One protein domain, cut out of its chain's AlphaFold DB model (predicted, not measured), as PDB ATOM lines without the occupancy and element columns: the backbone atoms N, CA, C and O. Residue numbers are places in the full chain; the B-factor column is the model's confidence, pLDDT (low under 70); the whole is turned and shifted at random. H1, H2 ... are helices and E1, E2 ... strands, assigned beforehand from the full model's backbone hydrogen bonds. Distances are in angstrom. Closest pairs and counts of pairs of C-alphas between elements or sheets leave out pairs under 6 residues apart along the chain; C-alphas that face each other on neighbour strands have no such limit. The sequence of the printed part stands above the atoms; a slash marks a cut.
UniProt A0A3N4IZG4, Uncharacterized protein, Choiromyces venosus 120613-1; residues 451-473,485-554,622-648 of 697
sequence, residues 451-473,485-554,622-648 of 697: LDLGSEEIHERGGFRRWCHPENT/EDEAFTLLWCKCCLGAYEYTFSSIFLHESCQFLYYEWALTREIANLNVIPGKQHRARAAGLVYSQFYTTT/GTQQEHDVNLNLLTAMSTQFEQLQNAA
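Overview. This is residues 451 to 473, 485 to 554 and 622 to 648 of the 697 residues of an uncharacterized protein of Choiromyces venosus 120613-1 (UniProt A0A3N4IZG4). The printed part is a wall of five antiparallel strands, with helix H2 covering one face over E4 and E3 and no named helix over the other face. E2 passes by one end of the wall, near the ends of E6, E5 and E4; residues 635 to 648 of H4 stick out as an arm, and residues 466 to 473 stick out as a tail. The 120 printed residues hold four named helices and six named strands, in the order E1 H1 E2 H2 E3 E4 H3 E5 E6 H4, and the sheet's order is E1 - E6 - E5 - E4 - E3. The class is mixed, helices and strands. The whole is loose, with a radius of gyration of the C-alphas of 17.5 A, and flat, spanning 54 by 43 by 23 A.

Along the chain. E1 is residues 451 to 457, 19.3 A long, with C-alpha 451 at (-6.627, -10.071, -34.542). H1 is residues 463 to 467, 6.3 A. After the first cut come E2, residues 489 to 493, 13.0 A, and H2, residues 495 to 508, 20.0 A, with C-alpha 495 at (-7.948, 16.044, -33.857). E3, residues 514 to 520, and E4, residues 528 to 534, are each 19.2 A long and form a hairpin. H3 is residues 539 to 542, 4.8 A, and E5 is residues 545 to 552, 21.5 A. After the second cut, E6 is residues 623 to 630, 23.0 A. H4 is residues 631 to 648, 25.4 A, ending with C-alpha 648 at (-10.527, 0.089, -59.544).

Arrangement. In the sheet, E1 and E3 are the edge strands. E1 and E6 are antiparallel at 161 degrees, with N 453 and O 627 within hydrogen-bond range at 2.8 A. E6 and E5 are antiparallel at 170 degrees, with N 549 and O 626 at 2.8 A. E5 and E4 are antiparallel at 177 degrees, with N 532 and O 548 at 2.8 A. E4 and E3 are antiparallel at 165 degrees, with N 517 and O 531 at 2.9 A. From edge to edge the strands' lines turn by 38 degrees. H2 is on one face of the sheet E1 E6 E5 E4 E3, at a height over the sheet of 9.8 A, and with it makes two layers, a sheet with a helix on one face. It lies over E4 and E3 and runs along the strands, at 2 degrees to E4 on the local plane; the closest C-alphas of H2 and E4 are those of Lys 495 and Ala 528, 5.3 A apart. H3 stands at the sheet's level, 0.9 A in height. H4 only grazes the sheet, with residues 631 to 634; the closest C-alphas of H4 and E1 are those of Leu 631 and Leu 451, 7.1 A apart. E2 pairs with no named strand; its closest C-alphas to E5 are those of Leu 492 and Thr 552, 5.8 A apart. E1 and E2 are only just apart, at 8.2 A. H1 is not on the sheet. In H1, H2 and H4 every O i to N i+4 pair is within hydrogen-bond range; H3 is too short for such a pair.

Size, cuts and confidence. The two C-alphas farthest apart are those of Pro 470 and Gln 537, 55.3 A. Without the stretches that stand free, the body has 98 residues and spans 48 by 32 by 19 A. Residues 474 to 484 are not printed, with C-alphas 473 and 485 16.9 A apart, and residues 555 to 621 are not printed, with C-alphas 554 and 622 7.7 A apart. Of the links that are printed whole, E3 to E4 is short and the others are tight. The mean pLDDT of the printed part is 86.3; residues 462 to 473 and residue 648 are under 70.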
ATOM      1  N   LEU A 451      -7.859 -10.603 -34.022       84.06
ATOM      2  CA  LEU A 451      -6.627 -10.071 -34.542       84.06
ATOM      3  C   LEU A 451      -6.698  -8.546 -34.617       84.06
ATOM      4  O   LEU A 451      -7.769  -7.968 -34.749       84.06
ATOM      5  N   ASP A 452      -5.536  -7.916 -34.550       82.94
ATOM      6  CA  ASP A 452      -5.335  -6.476 -34.570       82.94
ATOM      7  C   ASP A 452      -4.903  -6.254 -35.987       82.94
ATOM      8  O   ASP A 452      -3.816  -6.641 -36.432       82.94
ATOM      9  N   LEU A 453      -5.820  -5.673 -36.724       85.75
ATOM     10  CA  LEU A 453      -5.532  -5.188 -38.037       85.75
ATOM     11  C   LEU A 453      -4.943  -3.790 -37.879       85.75
ATOM     12  O   LEU A 453      -5.659  -2.839 -37.566       85.75
ATOM     13  N   GLY A 454      -3.631  -3.696 -38.069       86.25
ATOM     14  CA  GLY A 454      -2.885  -2.447 -38.013       86.25
ATOM     15  C   GLY A 454      -2.541  -1.913 -39.400       86.25
ATOM     16  O   GLY A 454      -2.119  -2.671 -40.272       86.25
ATOM     17  N   SER A 455      -2.652  -0.601 -39.583       86.19
ATOM     18  CA  SER A 455      -1.978   0.142 -40.647       86.19
ATOM     19  C   SER A 455      -1.008   1.145 -40.036       86.19
ATOM     20  O   SER A 455      -1.306   1.762 -39.011       86.19
ATOM     21  N   GLU A 456       0.139   1.319 -40.681       86.12
ATOM     22  CA  GLU A 456       1.190   2.230 -40.240       86.12
ATOM     23  C   GLU A 456       1.590   3.149 -41.388       86.12
ATOM     24  O   GLU A 456       1.890   2.686 -42.487       86.12
ATOM     25  N   GLU A 457       1.597   4.449 -41.115       87.25
ATOM     26  CA  GLU A 457       2.068   5.464 -42.049       87.25
ATOM     27  C   GLU A 457       3.316   6.125 -41.473       87.25
ATOM     28  O   GLU A 457       3.295   6.642 -40.354       87.25
ATOM     29  N   ILE A 458       4.416   6.088 -42.225       86.31
ATOM     30  CA  ILE A 458       5.720   6.605 -41.812       86.31
ATOM     31  C   ILE A 458       6.428   7.266 -42.995       86.31
ATOM     32  O   ILE A 458       6.372   6.783 -44.124       86.31
ATOM     33  N   HIS A 459       7.125   8.369 -42.727       84.56
ATOM     34  CA  HIS A 459       7.982   9.003 -43.721       84.56
ATOM     35  C   HIS A 459       9.275   8.195 -43.928       84.56
ATOM     36  O   HIS A 459      10.114   8.124 -43.025       84.56
ATOM     37  N   GLU A 460       9.466   7.625 -45.121       80.88
ATOM     38  CA  GLU A 460      10.734   6.997 -45.514       80.88
ATOM     39  C   GLU A 460      11.731   8.064 -45.986       80.88
ATOM     40  O   GLU A 460      11.609   8.629 -47.076       80.88
ATOM     41  N   ARG A 461      12.760   8.303 -45.169       77.81
ATOM     42  CA  ARG A 461      13.871   9.210 -45.475       77.81
ATOM     43  C   ARG A 461      14.535   8.820 -46.800       77.81
ATOM     44  O   ARG A 461      14.938   7.671 -46.986       77.81
ATOM     45  N   GLY A 462      14.632   9.762 -47.735       69.50
ATOM     46  CA  GLY A 462      15.175   9.527 -49.076       69.50
ATOM     47  C   GLY A 462      14.304   8.635 -49.980       69.50
ATOM     48  O   GLY A 462      14.656   8.422 -51.144       69.50
ATOM     49  N   GLY A 463      13.154   8.142 -49.499       68.62
ATOM     50  CA  GLY A 463      12.221   7.325 -50.280       68.62
ATOM     51  C   GLY A 463      11.690   8.077 -51.500       68.62
ATOM     52  O   GLY A 463      11.619   7.522 -52.597       68.62
ATOM     53  N   PHE A 464      11.441   9.382 -51.349       64.94
ATOM     54  CA  PHE A 464      10.984  10.244 -52.440       64.94
ATOM     55  C   PHE A 464      12.022  10.381 -53.567       64.94
ATOM     56  O   PHE A 464      11.672  10.277 -54.743       64.94
ATOM     57  N   ARG A 465      13.320  10.515 -53.235       64.06
ATOM     58  CA  ARG A 465      14.410  10.513 -54.233       64.06
ATOM     59  C   ARG A 465      14.491   9.184 -54.983       64.06
ATOM     60  O   ARG A 465      14.770   9.176 -56.178       64.06
ATOM     61  N   ARG A 466      14.261   8.060 -54.293       62.16
ATOM     62  CA  ARG A 466      14.265   6.717 -54.898       62.16
ATOM     63  C   ARG A 466      13.105   6.543 -55.888       62.16
ATOM     64  O   ARG A 466      13.292   5.948 -56.950       62.16
ATOM     65  N   TRP A 467      11.934   7.087 -55.560       58.22
ATOM     66  CA  TRP A 467      10.741   7.072 -56.415       58.22
ATOM     67  C   TRP A 467      10.860   7.984 -57.642       58.22
ATOM     68  O   TRP A 467      10.541   7.565 -58.753       58.22
ATOM     69  N   CYS A 468      11.377   9.198 -57.452       56.62
ATOM     70  CA  CYS A 468      11.570  10.188 -58.518       56.62
ATOM     71  C   CYS A 468      12.892  10.008 -59.281       56.62
ATOM     72  O   CYS A 468      13.319  10.904 -60.010       56.62
ATOM     73  N   HIS A 469      13.583   8.875 -59.098       60.56
ATOM     74  CA  HIS A 469      14.775   8.585 -59.881       60.56
ATOM     75  C   HIS A 469      14.377   8.490 -61.368       60.56
ATOM     76  O   HIS A 469      13.406   7.793 -61.674       60.56
ATOM     77  N   PRO A 470      15.120   9.118 -62.302       56.56
ATOM     78  CA  PRO A 470      14.755   9.182 -63.725       56.56
ATOM     79  C   PRO A 470      14.524   7.820 -64.396       56.56
ATOM     80  O   PRO A 470      13.855   7.733 -65.420       56.56
ATOM     81  N   GLU A 471      15.081   6.750 -63.825       60.31
ATOM     82  CA  GLU A 471      14.897   5.370 -64.295       60.31
ATOM     83  C   GLU A 471      13.542   4.754 -63.894       60.31
ATOM     84  O   GLU A 471      13.076   3.838 -64.566       60.31
ATOM     85  N   ASN A 472      12.901   5.250 -62.827       57.47
ATOM     86  CA  ASN A 472      11.650   4.711 -62.279       57.47
ATOM     87  C   ASN A 472      10.411   5.503 -62.725       57.47
ATOM     88  O   ASN A 472       9.328   4.930 -62.830       57.47
ATOM     89  N   THR A 473      10.550   6.805 -62.993       55.88
ATOM     90  CA  THR A 473       9.431   7.690 -63.360       55.88
ATOM     91  C   THR A 473       9.851   8.720 -64.425       55.88
ATOM     92  O   THR A 473      10.178   9.859 -64.099       55.88
ATOM     93  N   GLU A 485      13.745  16.094 -48.192       76.75
ATOM     94  CA  GLU A 485      13.501  14.689 -48.568       76.75
ATOM     95  C   GLU A 485      14.313  13.710 -47.712       76.75
ATOM     96  O   GLU A 485      13.939  12.550 -47.533       76.75
ATOM     97  N   ASP A 486      15.447  14.189 -47.205       81.94
ATOM     98  CA  ASP A 486      16.375  13.436 -46.374       81.94
ATOM     99  C   ASP A 486      16.212  13.769 -44.884       81.94
ATOM    100  O   ASP A 486      17.055  13.368 -44.085       81.94
ATOM    101  N   GLU A 487      15.152  14.480 -44.494       87.62
ATOM    102  CA  GLU A 487      14.850  14.766 -43.092       87.62
ATOM    103  C   GLU A 487      13.973  13.675 -42.464       87.62
ATOM    104  O   GLU A 487      13.235  12.945 -43.132       87.62
ATOM    105  N   ALA A 488      14.069  13.557 -41.143       90.44
ATOM    106  CA  ALA A 488      13.207  12.690 -40.352       90.44
ATOM    107  C   ALA A 488      11.978  13.468 -39.876       90.44
ATOM    108  O   ALA A 488      12.104  14.586 -39.369       90.44
ATOM    109  N   PHE A 489      10.796  12.865 -40.003       92.00
ATOM    110  CA  PHE A 489       9.538  13.499 -39.614       92.00
ATOM    111  C   PHE A 489       8.755  12.671 -38.601       92.00
ATOM    112  O   PHE A 489       8.670  11.446 -38.705       92.00
ATOM    113  N   THR A 490       8.115  13.373 -37.668       93.38
ATOM    114  CA  THR A 490       7.056  12.856 -36.806       93.38
ATOM    115  C   THR A 490       5.697  13.236 -37.381       93.38
ATOM    116  O   THR A 490       5.411  14.418 -37.590       93.38
ATOM    117  N   LEU A 491       4.838  12.237 -37.572       93.81
ATOM    118  CA  LEU A 491       3.440  12.406 -37.951       93.81
ATOM    119  C   LEU A 491       2.550  12.424 -36.700       93.81
ATOM    120  O   LEU A 491       2.600  11.530 -35.853       93.81
ATOM    121  N   LEU A 492       1.718  13.454 -36.580       94.19
ATOM    122  CA  LEU A 492       0.862  13.714 -35.424       94.19
ATOM    123  C   LEU A 492      -0.596  13.805 -35.874       94.19
ATOM    124  O   LEU A 492      -0.937  14.678 -36.663       94.19
ATOM    125  N   TRP A 493      -1.469  12.926 -35.381       94.38
ATOM    126  CA  TRP A 493      -2.883  12.907 -35.773       94.38
ATOM    127  C   TRP A 493      -3.593  14.241 -35.498       94.38
ATOM    128  O   TRP A 493      -3.668  14.703 -34.357       94.38
ATOM    129  N   CYS A 494      -4.193  14.820 -36.538       94.94
ATOM    130  CA  CYS A 494      -5.058  15.987 -36.418       94.94
ATOM    131  C   CYS A 494      -6.373  15.602 -35.724       94.94
ATOM    132  O   CYS A 494      -7.144  14.775 -36.222       94.94
ATOM    133  N   LYS A 495      -6.705  16.271 -34.614       95.31
ATOM    134  CA  LYS A 495      -7.948  16.044 -33.857       95.31
ATOM    135  C   LYS A 495      -9.199  16.261 -34.713       95.31
ATOM    136  O   LYS A 495     -10.191  15.566 -34.520       95.31
ATOM    137  N   CYS A 496      -9.171  17.185 -35.677       94.19
ATOM    138  CA  CYS A 496     -10.298  17.403 -36.590       94.19
ATOM    139  C   CYS A 496     -10.554  16.200 -37.516       94.19
ATOM    140  O   CYS A 496     -11.708  15.889 -37.798       94.19
ATOM    141  N   CYS A 497      -9.505  15.493 -37.940       93.44
ATOM    142  CA  CYS A 497      -9.608  14.306 -38.783       93.44
ATOM    143  C   CYS A 497     -10.120  13.105 -37.982       93.44
ATOM    144  O   CYS A 497     -11.008  12.390 -38.441       93.44
ATOM    145  N   LEU A 498      -9.655  12.955 -36.740       95.56
ATOM    146  CA  LEU A 498     -10.215  11.990 -35.792       95.56
ATOM    147  C   LEU A 498     -11.689  12.298 -35.463       95.56
ATOM    148  O   LEU A 498     -12.515  11.391 -35.421       95.56
ATOM    149  N   GLY A 499     -12.053  13.578 -35.340       95.75
ATOM    150  CA  GLY A 499     -13.445  14.011 -35.180       95.75
ATOM    151  C   GLY A 499     -14.321  13.707 -36.401       95.75
ATOM    152  O   GLY A 499     -15.484  13.336 -36.253       95.75
ATOM    153  N   ALA A 500     -13.771  13.798 -37.615       94.56
ATOM    154  CA  ALA A 500     -14.467  13.373 -38.829       94.56
ATOM    155  C   ALA A 500     -14.687  11.850 -38.860       94.56
ATOM    156  O   ALA A 500     -15.754  11.392 -39.284       94.56
ATOM    157  N   TYR A 501     -13.720  11.067 -38.363       94.25
ATOM    158  CA  TYR A 501     -13.889   9.628 -38.162       94.25
ATOM    159  C   TYR A 501     -15.007   9.334 -37.152       94.25
ATOM    160  O   TYR A 501     -15.916   8.571 -37.469       94.25
ATOM    161  N   GLU A 502     -15.001   9.977 -35.979       95.38
ATOM    162  CA  GLU A 502     -16.056   9.836 -34.963       95.38
ATOM    163  C   GLU A 502     -17.443  10.163 -35.527       95.38
ATOM    164  O   GLU A 502     -18.390   9.395 -35.336       95.38
ATOM    165  N   TYR A 503     -17.561  11.276 -36.256       95.44
ATOM    166  CA  TYR A 503     -18.808  11.677 -36.901       95.44
ATOM    167  C   TYR A 503     -19.290  10.612 -37.891       95.44
ATOM    168  O   TYR A 503     -20.448  10.193 -37.844       95.44
ATOM    169  N   THR A 504     -18.391  10.130 -38.752       94.06
ATOM    170  CA  THR A 504     -18.704   9.101 -39.748       94.06
ATOM    171  C   THR A 504     -19.130   7.802 -39.070       94.06
ATOM    172  O   THR A 504     -20.189   7.263 -39.390       94.06
ATOM    173  N   PHE A 505     -18.372   7.335 -38.077       93.94
ATOM    174  CA  PHE A 505     -18.682   6.128 -37.316       93.94
ATOM    175  C   PHE A 505     -20.056   6.232 -36.640       93.94
ATOM    176  O   PHE A 505     -20.905   5.354 -36.797       93.94
ATOM    177  N   SER A 506     -20.323   7.349 -35.964       93.75
ATOM    178  CA  SER A 506     -21.597   7.597 -35.280       93.75
ATOM    179  C   SER A 506     -22.775   7.717 -36.252       93.75
ATOM    180  O   SER A 506     -23.889   7.308 -35.930       93.75
ATOM    181  N   SER A 507     -22.545   8.234 -37.464       93.62
ATOM    182  CA  SER A 507     -23.577   8.329 -38.503       93.62
ATOM    183  C   SER A 507     -23.997   6.963 -39.062       93.62
ATOM    184  O   SER A 507     -25.152   6.786 -39.449       93.62
ATOM    185  N   ILE A 508     -23.090   5.980 -39.060       93.56
ATOM    186  CA  ILE A 508     -23.374   4.596 -39.469       93.56
ATOM    187  C   ILE A 508     -24.170   3.867 -38.371       93.56
ATOM    188  O   ILE A 508     -25.100   3.103 -38.658       93.56
ATOM    189  N   PHE A 509     -23.840   4.130 -37.104       91.88
ATOM    190  CA  PHE A 509     -24.431   3.486 -35.928       91.88
ATOM    191  C   PHE A 509     -25.299   4.457 -35.115       91.88
ATOM    192  O   PHE A 509     -25.061   4.716 -33.935       91.88
ATOM    193  N   LEU A 510     -26.334   4.999 -35.767       88.12
ATOM    194  CA  LEU A 510     -27.264   5.956 -35.161       88.12
ATOM    195  C   LEU A 510     -27.852   5.439 -33.839       88.12
ATOM    196  O   LEU A 510     -28.421   4.350 -33.781       88.12
ATOM    197  N   HIS A 511     -27.783   6.283 -32.808       85.31
ATOM    198  CA  HIS A 511     -28.322   6.040 -31.461       85.31
ATOM    199  C   HIS A 511     -27.686   4.877 -30.686       85.31
ATOM    200  O   HIS A 511     -28.222   4.469 -29.654       85.31
ATOM    201  N   GLU A 512     -26.544   4.359 -31.130       90.19
ATOM    202  CA  GLU A 512     -25.817   3.333 -30.392       90.19
ATOM    203  C   GLU A 512     -24.736   3.948 -29.504       90.19
ATOM    204  O   GLU A 512     -24.063   4.912 -29.866       90.19
ATOM    205  N   SER A 513     -24.563   3.393 -28.304       87.69
ATOM    206  CA  SER A 513     -23.555   3.880 -27.364       87.69
ATOM    207  C   SER A 513     -22.156   3.427 -27.791       87.69
ATOM    208  O   SER A 513     -21.851   2.229 -27.748       87.69
ATOM    209  N   CYS A 514     -21.298   4.383 -28.129       92.88
ATOM    210  CA  CYS A 514     -19.877   4.189 -28.386       92.88
ATOM    211  C   CYS A 514     -19.080   5.218 -27.578       92.88
ATOM    212  O   CYS A 514     -19.501   6.369 -27.453       92.88
ATOM    213  N   GLN A 515     -17.957   4.802 -26.998       94.19
ATOM    214  CA  GLN A 515     -17.066   5.690 -26.262       94.19
ATOM    215  C   GLN A 515     -15.904   6.112 -27.162       94.19
ATOM    216  O   GLN A 515     -15.216   5.262 -27.723       94.19
ATOM    217  N   PHE A 516     -15.675   7.421 -27.259       95.88
ATOM    218  CA  PHE A 516     -14.540   8.022 -27.958       95.88
ATOM    219  C   PHE A 516     -13.651   8.710 -26.920       95.88
ATOM    220  O   PHE A 516     -14.092   9.628 -26.228       95.88
ATOM    221  N   LEU A 517     -12.419   8.232 -26.757       96.44
ATOM    222  CA  LEU A 517     -11.458   8.775 -25.797       96.44
ATOM    223  C   LEU A 517     -10.316   9.444 -26.548       96.44
ATOM    224  O   LEU A 517      -9.508   8.771 -27.187       96.44
ATOM    225  N   TYR A 518     -10.250  10.766 -26.442       96.06
ATOM    226  CA  TYR A 518      -9.161  11.554 -26.999       96.06
ATOM    227  C   TYR A 518      -8.042  11.718 -25.977       96.06
ATOM    228  O   TYR A 518      -8.284  12.129 -24.841       96.06
ATOM    229  N   TYR A 519      -6.811  11.466 -26.408       94.00
ATOM    230  CA  TYR A 519      -5.605  11.730 -25.632       94.00
ATOM    231  C   TYR A 519      -4.836  12.852 -26.315       94.00
ATOM    232  O   TYR A 519      -4.138  12.627 -27.302       94.00
ATOM    233  N   GLU A 520      -5.005  14.071 -25.812       93.50
ATOM    234  CA  GLU A 520      -4.360  15.256 -26.374       93.50
ATOM    235  C   GLU A 520      -2.844  15.167 -26.211       93.50
ATOM    236  O   GLU A 520      -2.317  15.006 -25.105       93.50
ATOM    237  N   TRP A 521      -2.126  15.273 -27.327       90.00
ATOM    238  CA  TRP A 521      -0.674  15.215 -27.297       90.00
ATOM    239  C   TRP A 521      -0.144  16.533 -26.741       90.00
ATOM    240  O   TRP A 521      -0.502  17.602 -27.227       90.00
ATOM    241  N   ALA A 522       0.691  16.476 -25.700       86.12
ATOM    242  CA  ALA A 522       1.324  17.660 -25.113       86.12
ATOM    243  C   ALA A 522       0.355  18.783 -24.671       86.12
ATOM    244  O   ALA A 522       0.746  19.950 -24.664       86.12
ATOM    245  N   LEU A 523      -0.889  18.450 -24.291       84.81
ATOM    246  CA  LEU A 523      -1.951  19.431 -23.986       84.81
ATOM    247  C   LEU A 523      -2.251  20.383 -25.158       84.81
ATOM    248  O   LEU A 523      -2.700  21.515 -24.965       84.81
ATOM    249  N   THR A 524      -1.973  19.943 -26.384       87.31
ATOM    250  CA  THR A 524      -2.311  20.692 -27.589       87.31
ATOM    251  C   THR A 524      -3.737  20.360 -28.008       87.31
ATOM    252  O   THR A 524      -4.159  19.208 -28.036       87.31
ATOM    253  N   ARG A 525      -4.503  21.396 -28.354       89.50
ATOM    254  CA  ARG A 525      -5.917  21.253 -28.726       89.50
ATOM    255  C   ARG A 525      -6.108  20.523 -30.058       89.50
ATOM    256  O   ARG A 525      -7.161  19.936 -30.284       89.50
ATOM    257  N   GLU A 526      -5.141  20.637 -30.963       93.00
ATOM    258  CA  GLU A 526      -5.274  20.243 -32.371       93.00
ATOM    259  C   GLU A 526      -4.691  18.862 -32.676       93.00
ATOM    260  O   GLU A 526      -5.021  18.303 -33.719       93.00
ATOM    261  N   ILE A 527      -3.909  18.281 -31.761       94.44
ATOM    262  CA  ILE A 527      -3.290  16.964 -31.926       94.44
ATOM    263  C   ILE A 527      -3.811  16.029 -30.845       94.44
ATOM    264  O   ILE A 527      -3.775  16.346 -29.654       94.44
ATOM    265  N   ALA A 528      -4.265  14.848 -31.246       95.69
ATOM    266  CA  ALA A 528      -4.733  13.849 -30.302       95.69
ATOM    267  C   ALA A 528      -4.512  12.435 -30.827       95.69
ATOM    268  O   ALA A 528      -4.501  12.212 -32.027       95.69
ATOM    269  N   ASN A 529      -4.415  11.480 -29.911       95.25
ATOM    270  CA  ASN A 529      -4.684  10.075 -30.198       95.25
ATOM    271  C   ASN A 529      -6.164   9.789 -29.898       95.25
ATOM    272  O   ASN A 529      -6.782  10.510 -29.107       95.25
ATOM    273  N   LEU A 530      -6.729   8.736 -30.483       96.12
ATOM    274  CA  LEU A 530      -8.128   8.353 -30.283       96.12
ATOM    275  C   LEU A 530      -8.243   6.861 -29.977       96.12
ATOM    276  O   LEU A 530      -7.741   6.036 -30.733       96.12
ATOM    277  N   ASN A 531      -8.986   6.528 -28.926       96.12
ATOM    278  CA  ASN A 531      -9.506   5.183 -28.708       96.12
ATOM    279  C   ASN A 531     -11.016   5.172 -28.974       96.12
ATOM    280  O   ASN A 531     -11.737   6.071 -28.534       96.12
ATOM    281  N   VAL A 532     -11.497   4.125 -29.639       94.69
ATOM    282  CA  VAL A 532     -12.911   3.918 -29.967       94.69
ATOM    283  C   VAL A 532     -13.360   2.592 -29.376       94.69
ATOM    284  O   VAL A 532     -12.839   1.535 -29.731       94.69
ATOM    285  N   ILE A 533     -14.329   2.653 -28.464       91.50
ATOM    286  CA  ILE A 533     -14.812   1.496 -27.706       91.50
ATOM    287  C   ILE A 533     -16.325   1.360 -27.918       91.50
ATOM    288  O   ILE A 533     -17.121   2.005 -27.221       91.50
ATOM    289  N   PRO A 534     -16.757   0.526 -28.879       90.19
ATOM    290  CA  PRO A 534     -18.162   0.193 -29.050       90.19
ATOM    291  C   PRO A 534     -18.732  -0.497 -27.801       90.19
ATOM    292  O   PRO A 534     -18.123  -1.404 -27.223       90.19
ATOM    293  N   GLY A 535     -19.945  -0.109 -27.396       84.81
ATOM    294  CA  GLY A 535     -20.635  -0.743 -26.272       84.81
ATOM    295  C   GLY A 535     -20.883  -2.246 -26.485       84.81
ATOM    296  O   GLY A 535     -20.941  -2.741 -27.608       84.81
ATOM    297  N   LYS A 536     -21.112  -2.998 -25.399       81.00
ATOM    298  CA  LYS A 536     -21.296  -4.468 -25.451       81.00
ATOM    299  C   LYS A 536     -22.464  -4.940 -26.334       81.00
ATOM    300  O   LYS A 536     -22.471  -6.090 -26.757       81.00
ATOM    301  N   GLN A 537     -23.461  -4.086 -26.565       85.25
ATOM    302  CA  GLN A 537     -24.629  -4.367 -27.416       85.25
ATOM    303  C   GLN A 537     -24.554  -3.670 -28.785       85.25
ATOM    304  O   GLN A 537     -25.501  -3.747 -29.560       85.25
ATOM    305  N   HIS A 538     -23.449  -2.979 -29.074       89.75
ATOM    306  CA  HIS A 538     -23.266  -2.212 -30.299       89.75
ATOM    307  C   HIS A 538     -23.166  -3.144 -31.515       89.75
ATOM    308  O   HIS A 538     -22.483  -4.171 -31.469       89.75
ATOM    309  N   ARG A 539     -23.800  -2.784 -32.633       93.06
ATOM    310  CA  ARG A 539     -23.833  -3.580 -33.867       93.06
ATOM    311  C   ARG A 539     -22.453  -3.767 -34.476       93.06
ATOM    312  O   ARG A 539     -22.171  -4.863 -34.939       93.06
ATOM    313  N   ALA A 540     -21.575  -2.763 -34.417       90.81
ATOM    314  CA  ALA A 540     -20.172  -2.942 -34.819       90.81
ATOM    315  C   ALA A 540     -19.494  -4.080 -34.035       90.81
ATOM    316  O   ALA A 540     -18.812  -4.912 -34.624       90.81
ATOM    317  N   ARG A 541     -19.763  -4.178 -32.726       88.25
ATOM    318  CA  ARG A 541     -19.228  -5.242 -31.874       88.25
ATOM    319  C   ARG A 541     -19.853  -6.596 -32.168       88.25
ATOM    320  O   ARG A 541     -19.139  -7.588 -32.245       88.25
ATOM    321  N   ALA A 542     -21.162  -6.634 -32.416       86.69
ATOM    322  CA  ALA A 542     -21.839  -7.841 -32.893       86.69
ATOM    323  C   ALA A 542     -21.325  -8.305 -34.271       86.69
ATOM    324  O   ALA A 542     -21.301  -9.501 -34.540       86.69
ATOM    325  N   ALA A 543     -20.893  -7.370 -35.119       88.88
ATOM    326  CA  ALA A 543     -20.290  -7.642 -36.422       88.88
ATOM    327  C   ALA A 543     -18.802  -8.019 -36.341       88.88
ATOM    328  O   ALA A 543     -18.241  -8.437 -37.350       88.88
ATOM    329  N   GLY A 544     -18.176  -7.906 -35.164       87.56
ATOM    330  CA  GLY A 544     -16.813  -8.365 -34.918       87.56
ATOM    331  C   GLY A 544     -15.774  -7.297 -34.602       87.56
ATOM    332  O   GLY A 544     -14.630  -7.679 -34.419       87.56
ATOM    333  N   LEU A 545     -16.128  -6.009 -34.521       88.94
ATOM    334  CA  LEU A 545     -15.208  -4.931 -34.127       88.94
ATOM    335  C   LEU A 545     -15.220  -4.736 -32.606       88.94
ATOM    336  O   LEU A 545     -16.194  -4.224 -32.050       88.94
ATOM    337  N   VAL A 546     -14.141  -5.120 -31.930       84.56
ATOM    338  CA  VAL A 546     -14.026  -5.021 -30.468       84.56
ATOM    339  C   VAL A 546     -13.580  -3.625 -30.048       84.56
ATOM    340  O   VAL A 546     -14.171  -3.041 -29.136       84.56
ATOM    341  N   TYR A 547     -12.564  -3.089 -30.721       87.75
ATOM    342  CA  TYR A 547     -11.865  -1.874 -30.319       87.75
ATOM    343  C   TYR A 547     -11.138  -1.236 -31.511       87.75
ATOM    344  O   TYR A 547     -10.845  -1.900 -32.506       87.75
ATOM    345  N   SER A 548     -10.861   0.066 -31.454       92.50
ATOM    346  CA  SER A 548      -9.949   0.719 -32.401       92.50
ATOM    347  C   SER A 548      -9.091   1.775 -31.724       92.50
ATOM    348  O   SER A 548      -9.560   2.467 -30.819       92.50
ATOM    349  N   GLN A 549      -7.861   1.938 -32.204       93.69
ATOM    350  CA  GLN A 549      -6.901   2.905 -31.699       93.69
ATOM    351  C   GLN A 549      -6.196   3.652 -32.826       93.69
ATOM    352  O   GLN A 549      -5.802   3.061 -33.822       93.69
ATOM    353  N   PHE A 550      -5.982   4.947 -32.625       94.50
ATOM    354  CA  PHE A 550      -5.242   5.829 -33.518       94.50
ATOM    355  C   PHE A 550      -4.197   6.559 -32.691       94.50
ATOM    356  O   PHE A 550      -4.558   7.272 -31.752       94.50
ATOM    357  N   TYR A 551      -2.914   6.378 -32.996       92.81
ATOM    358  CA  TYR A 551      -1.850   6.996 -32.210       92.81
ATOM    359  C   TYR A 551      -0.566   7.259 -32.992       92.81
ATOM    360  O   TYR A 551      -0.268   6.592 -33.976       92.81
ATOM    361  N   THR A 552       0.219   8.229 -32.533       91.31
ATOM    362  CA  THR A 552       1.587   8.465 -33.022       91.31
ATOM    363  C   THR A 552       2.584   7.498 -32.375       91.31
ATOM    364  O   THR A 552       2.543   7.265 -31.164       91.31
ATOM    365  N   THR A 553       3.543   6.983 -33.148       89.38
ATOM    366  CA  THR A 553       4.490   5.940 -32.708       89.38
ATOM    367  C   THR A 553       5.672   6.450 -31.880       89.38
ATOM    368  O   THR A 553       6.592   5.698 -31.576       89.38
ATOM    369  N   THR A 554       5.637   7.690 -31.383       88.94
ATOM    370  CA  THR A 554       6.693   8.254 -30.515       88.94
ATOM    371  C   THR A 554       6.908   7.460 -29.223       88.94
ATOM    372  O   THR A 554       7.954   7.592 -28.592       88.94
ATOM    373  N   GLY A 622       6.058   7.528 -37.234       91.50
ATOM    374  CA  GLY A 622       4.799   7.429 -37.955       91.50
ATOM    375  C   GLY A 622       3.551   7.605 -37.092       91.50
ATOM    376  O   GLY A 622       3.597   7.923 -35.899       91.50
ATOM    377  N   THR A 623       2.414   7.312 -37.709       90.38
ATOM    378  CA  THR A 623       1.158   7.046 -37.012       90.38
ATOM    379  C   THR A 623       0.699   5.622 -37.264       90.38
ATOM    380  O   THR A 623       0.979   5.033 -38.306       90.38
ATOM    381  N   GLN A 624      -0.014   5.070 -36.292       88.44
ATOM    382  CA  GLN A 624      -0.658   3.774 -36.378       88.44
ATOM    383  C   GLN A 624      -2.162   3.918 -36.180       88.44
ATOM    384  O   GLN A 624      -2.642   4.766 -35.415       88.44
ATOM    385  N   GLN A 625      -2.881   3.068 -36.899       88.81
ATOM    386  CA  GLN A 625      -4.306   2.824 -36.778       88.81
ATOM    387  C   GLN A 625      -4.479   1.317 -36.596       88.81
ATOM    388  O   GLN A 625      -4.099   0.547 -37.470       88.81
ATOM    389  N   GLU A 626      -5.013   0.903 -35.455       89.50
ATOM    390  CA  GLU A 626      -5.153  -0.495 -35.053       89.50
ATOM    391  C   GLU A 626      -6.621  -0.812 -34.768       89.50
ATOM    392  O   GLU A 626      -7.330  -0.022 -34.138       89.50
ATOM    393  N   HIS A 627      -7.086  -1.970 -35.233       87.50
ATOM    394  CA  HIS A 627      -8.453  -2.441 -35.041       87.50
ATOM    395  C   HIS A 627      -8.467  -3.882 -34.551       87.50
ATOM    396  O   HIS A 627      -8.075  -4.776 -35.298       87.50
ATOM    397  N   ASP A 628      -9.013  -4.109 -33.360       87.62
ATOM    398  CA  ASP A 628      -9.263  -5.457 -32.852       87.62
ATOM    399  C   ASP A 628     -10.547  -5.996 -33.493       87.62
ATOM    400  O   ASP A 628     -11.654  -5.478 -33.267       87.62
ATOM    401  N   VAL A 629     -10.385  -7.000 -34.352       86.44
ATOM    402  CA  VAL A 629     -11.443  -7.594 -35.163       86.44
ATOM    403  C   VAL A 629     -11.468  -9.111 -35.041       86.44
ATOM    404  O   VAL A 629     -10.435  -9.771 -34.978       86.44
ATOM    405  N   ASN A 630     -12.663  -9.698 -35.113       86.19
ATOM    406  CA  ASN A 630     -12.784 -11.142 -35.266       86.19
ATOM    407  C   ASN A 630     -12.422 -11.623 -36.679       86.19
ATOM    408  O   ASN A 630     -12.486 -10.882 -37.665       86.19
ATOM    409  N   LEU A 631     -12.105 -12.914 -36.802       83.25
ATOM    410  CA  LEU A 631     -11.740 -13.507 -38.087       83.25
ATOM    411  C   LEU A 631     -12.878 -13.458 -39.120       83.25
ATOM    412  O   LEU A 631     -12.620 -13.381 -40.324       83.25
ATOM    413  N   ASN A 632     -14.139 -13.482 -38.675       86.62
ATOM    414  CA  ASN A 632     -15.294 -13.316 -39.561       86.62
ATOM    415  C   ASN A 632     -15.286 -11.945 -40.247       86.62
ATOM    416  O   ASN A 632     -15.434 -11.872 -41.468       86.62
ATOM    417  N   LEU A 633     -15.063 -10.881 -39.478       88.44
ATOM    418  CA  LEU A 633     -14.957  -9.518 -39.970       88.44
ATOM    419  C   LEU A 633     -13.733  -9.371 -40.872       88.44
ATOM    420  O   LEU A 633     -13.881  -8.862 -41.979       88.44
ATOM    421  N   LEU A 634     -12.570  -9.908 -40.484       86.94
ATOM    422  CA  LEU A 634     -11.379  -9.885 -41.341       86.94
ATOM    423  C   LEU A 634     -11.631 -10.566 -42.697       86.94
ATOM    424  O   LEU A 634     -11.281 -10.027 -43.748       86.94
ATOM    425  N   THR A 635     -12.272 -11.738 -42.691       85.81
ATOM    426  CA  THR A 635     -12.597 -12.478 -43.924       85.81
ATOM    427  C   THR A 635     -13.559 -11.677 -44.811       85.81
ATOM    428  O   THR A 635     -13.384 -11.611 -46.032       85.81
ATOM    429  N   ALA A 636     -14.565 -11.035 -44.204       88.88
ATOM    430  CA  ALA A 636     -15.502 -10.170 -44.914       88.88
ATOM    431  C   ALA A 636     -14.800  -8.933 -45.501       88.88
ATOM    432  O   ALA A 636     -15.034  -8.596 -46.663       88.88
ATOM    433  N   MET A 637     -13.903  -8.302 -44.738       86.25
ATOM    434  CA  MET A 637     -13.088  -7.172 -45.184       86.25
ATOM    435  C   MET A 637     -12.203  -7.555 -46.371       86.25
ATOM    436  O   MET A 637     -12.222  -6.852 -47.374       86.25
ATOM    437  N   SER A 638     -11.502  -8.694 -46.318       84.38
ATOM    438  CA  SER A 638     -10.682  -9.172 -47.445       84.38
ATOM    439  C   SER A 638     -11.500  -9.348 -48.724       84.38
ATOM    440  O   SER A 638     -11.099  -8.872 -49.782       84.38
ATOM    441  N   THR A 639     -12.700  -9.930 -48.617       87.12
ATOM    442  CA  THR A 639     -13.602 -10.077 -49.771       87.12
ATOM    443  C   THR A 639     -14.000  -8.715 -50.353       87.12
ATOM    444  O   THR A 639     -14.063  -8.550 -51.571       87.12
ATOM    445  N   GLN A 640     -14.268  -7.720 -49.501       86.88
ATOM    446  CA  GLN A 640     -14.584  -6.359 -49.945       86.88
ATOM    447  C   GLN A 640     -13.378  -5.661 -50.587       86.88
ATOM    448  O   GLN A 640     -13.535  -5.022 -51.627       86.88
ATOM    449  N   PHE A 641     -12.173  -5.810 -50.030       82.06
ATOM    450  CA  PHE A 641     -10.957  -5.240 -50.616       82.06
ATOM    451  C   PHE A 641     -10.668  -5.814 -52.001       82.06
ATOM    452  O   PHE A 641     -10.408  -5.051 -52.930       82.06
ATOM    453  N   GLU A 642     -10.813  -7.127 -52.173       83.44
ATOM    454  CA  GLU A 642     -10.673  -7.776 -53.475       83.44
ATOM    455  C   GLU A 642     -11.691  -7.229 -54.492       83.44
ATOM    456  O   GLU A 642     -11.349  -6.918 -55.636       83.44
ATOM    457  N   GLN A 643     -12.951  -7.038 -54.083       85.19
ATOM    458  CA  GLN A 643     -13.986  -6.453 -54.943       85.19
ATOM    459  C   GLN A 643     -13.653  -5.014 -55.361       85.19
ATOM    460  O   GLN A 643     -13.794  -4.674 -56.541       85.19
ATOM    461  N   LEU A 644     -13.193  -4.183 -54.422       81.62
ATOM    462  CA  LEU A 644     -12.807  -2.794 -54.677       81.62
ATOM    463  C   LEU A 644     -11.585  -2.702 -55.595       81.62
ATOM    464  O   LEU A 644     -11.599  -1.923 -56.546       81.62
ATOM    465  N   GLN A 645     -10.567  -3.535 -55.376       77.12
ATOM    466  CA  GLN A 645      -9.372  -3.582 -56.218       77.12
ATOM    467  C   GLN A 645      -9.720  -3.997 -57.655       77.12
ATOM    468  O   GLN A 645      -9.315  -3.340 -58.616       77.12
ATOM    469  N   ASN A 646     -10.564  -5.021 -57.810       80.69
ATOM    470  CA  ASN A 646     -11.065  -5.466 -59.111       80.69
ATOM    471  C   ASN A 646     -11.953  -4.418 -59.806       80.69
ATOM    472  O   ASN A 646     -12.070  -4.413 -61.033       80.69
ATOM    473  N   ALA A 647     -12.648  -3.562 -59.053       79.25
ATOM    474  CA  ALA A 647     -13.423  -2.453 -59.605       79.25
ATOM    475  C   ALA A 647     -12.517  -1.289 -60.039       79.25
ATOM    476  O   ALA A 647     -12.713  -0.743 -61.123       79.25
ATOM    477  N   ALA A 648     -11.501  -0.955 -59.240       69.19
ATOM    478  CA  ALA A 648     -10.527   0.089 -59.544       69.19
ATOM    479  C   ALA A 648      -9.708  -0.235 -60.803       69.19
ATOM    480  O   ALA A 648      -9.548   0.626 -61.655       69.19
TER     481      ALA A 648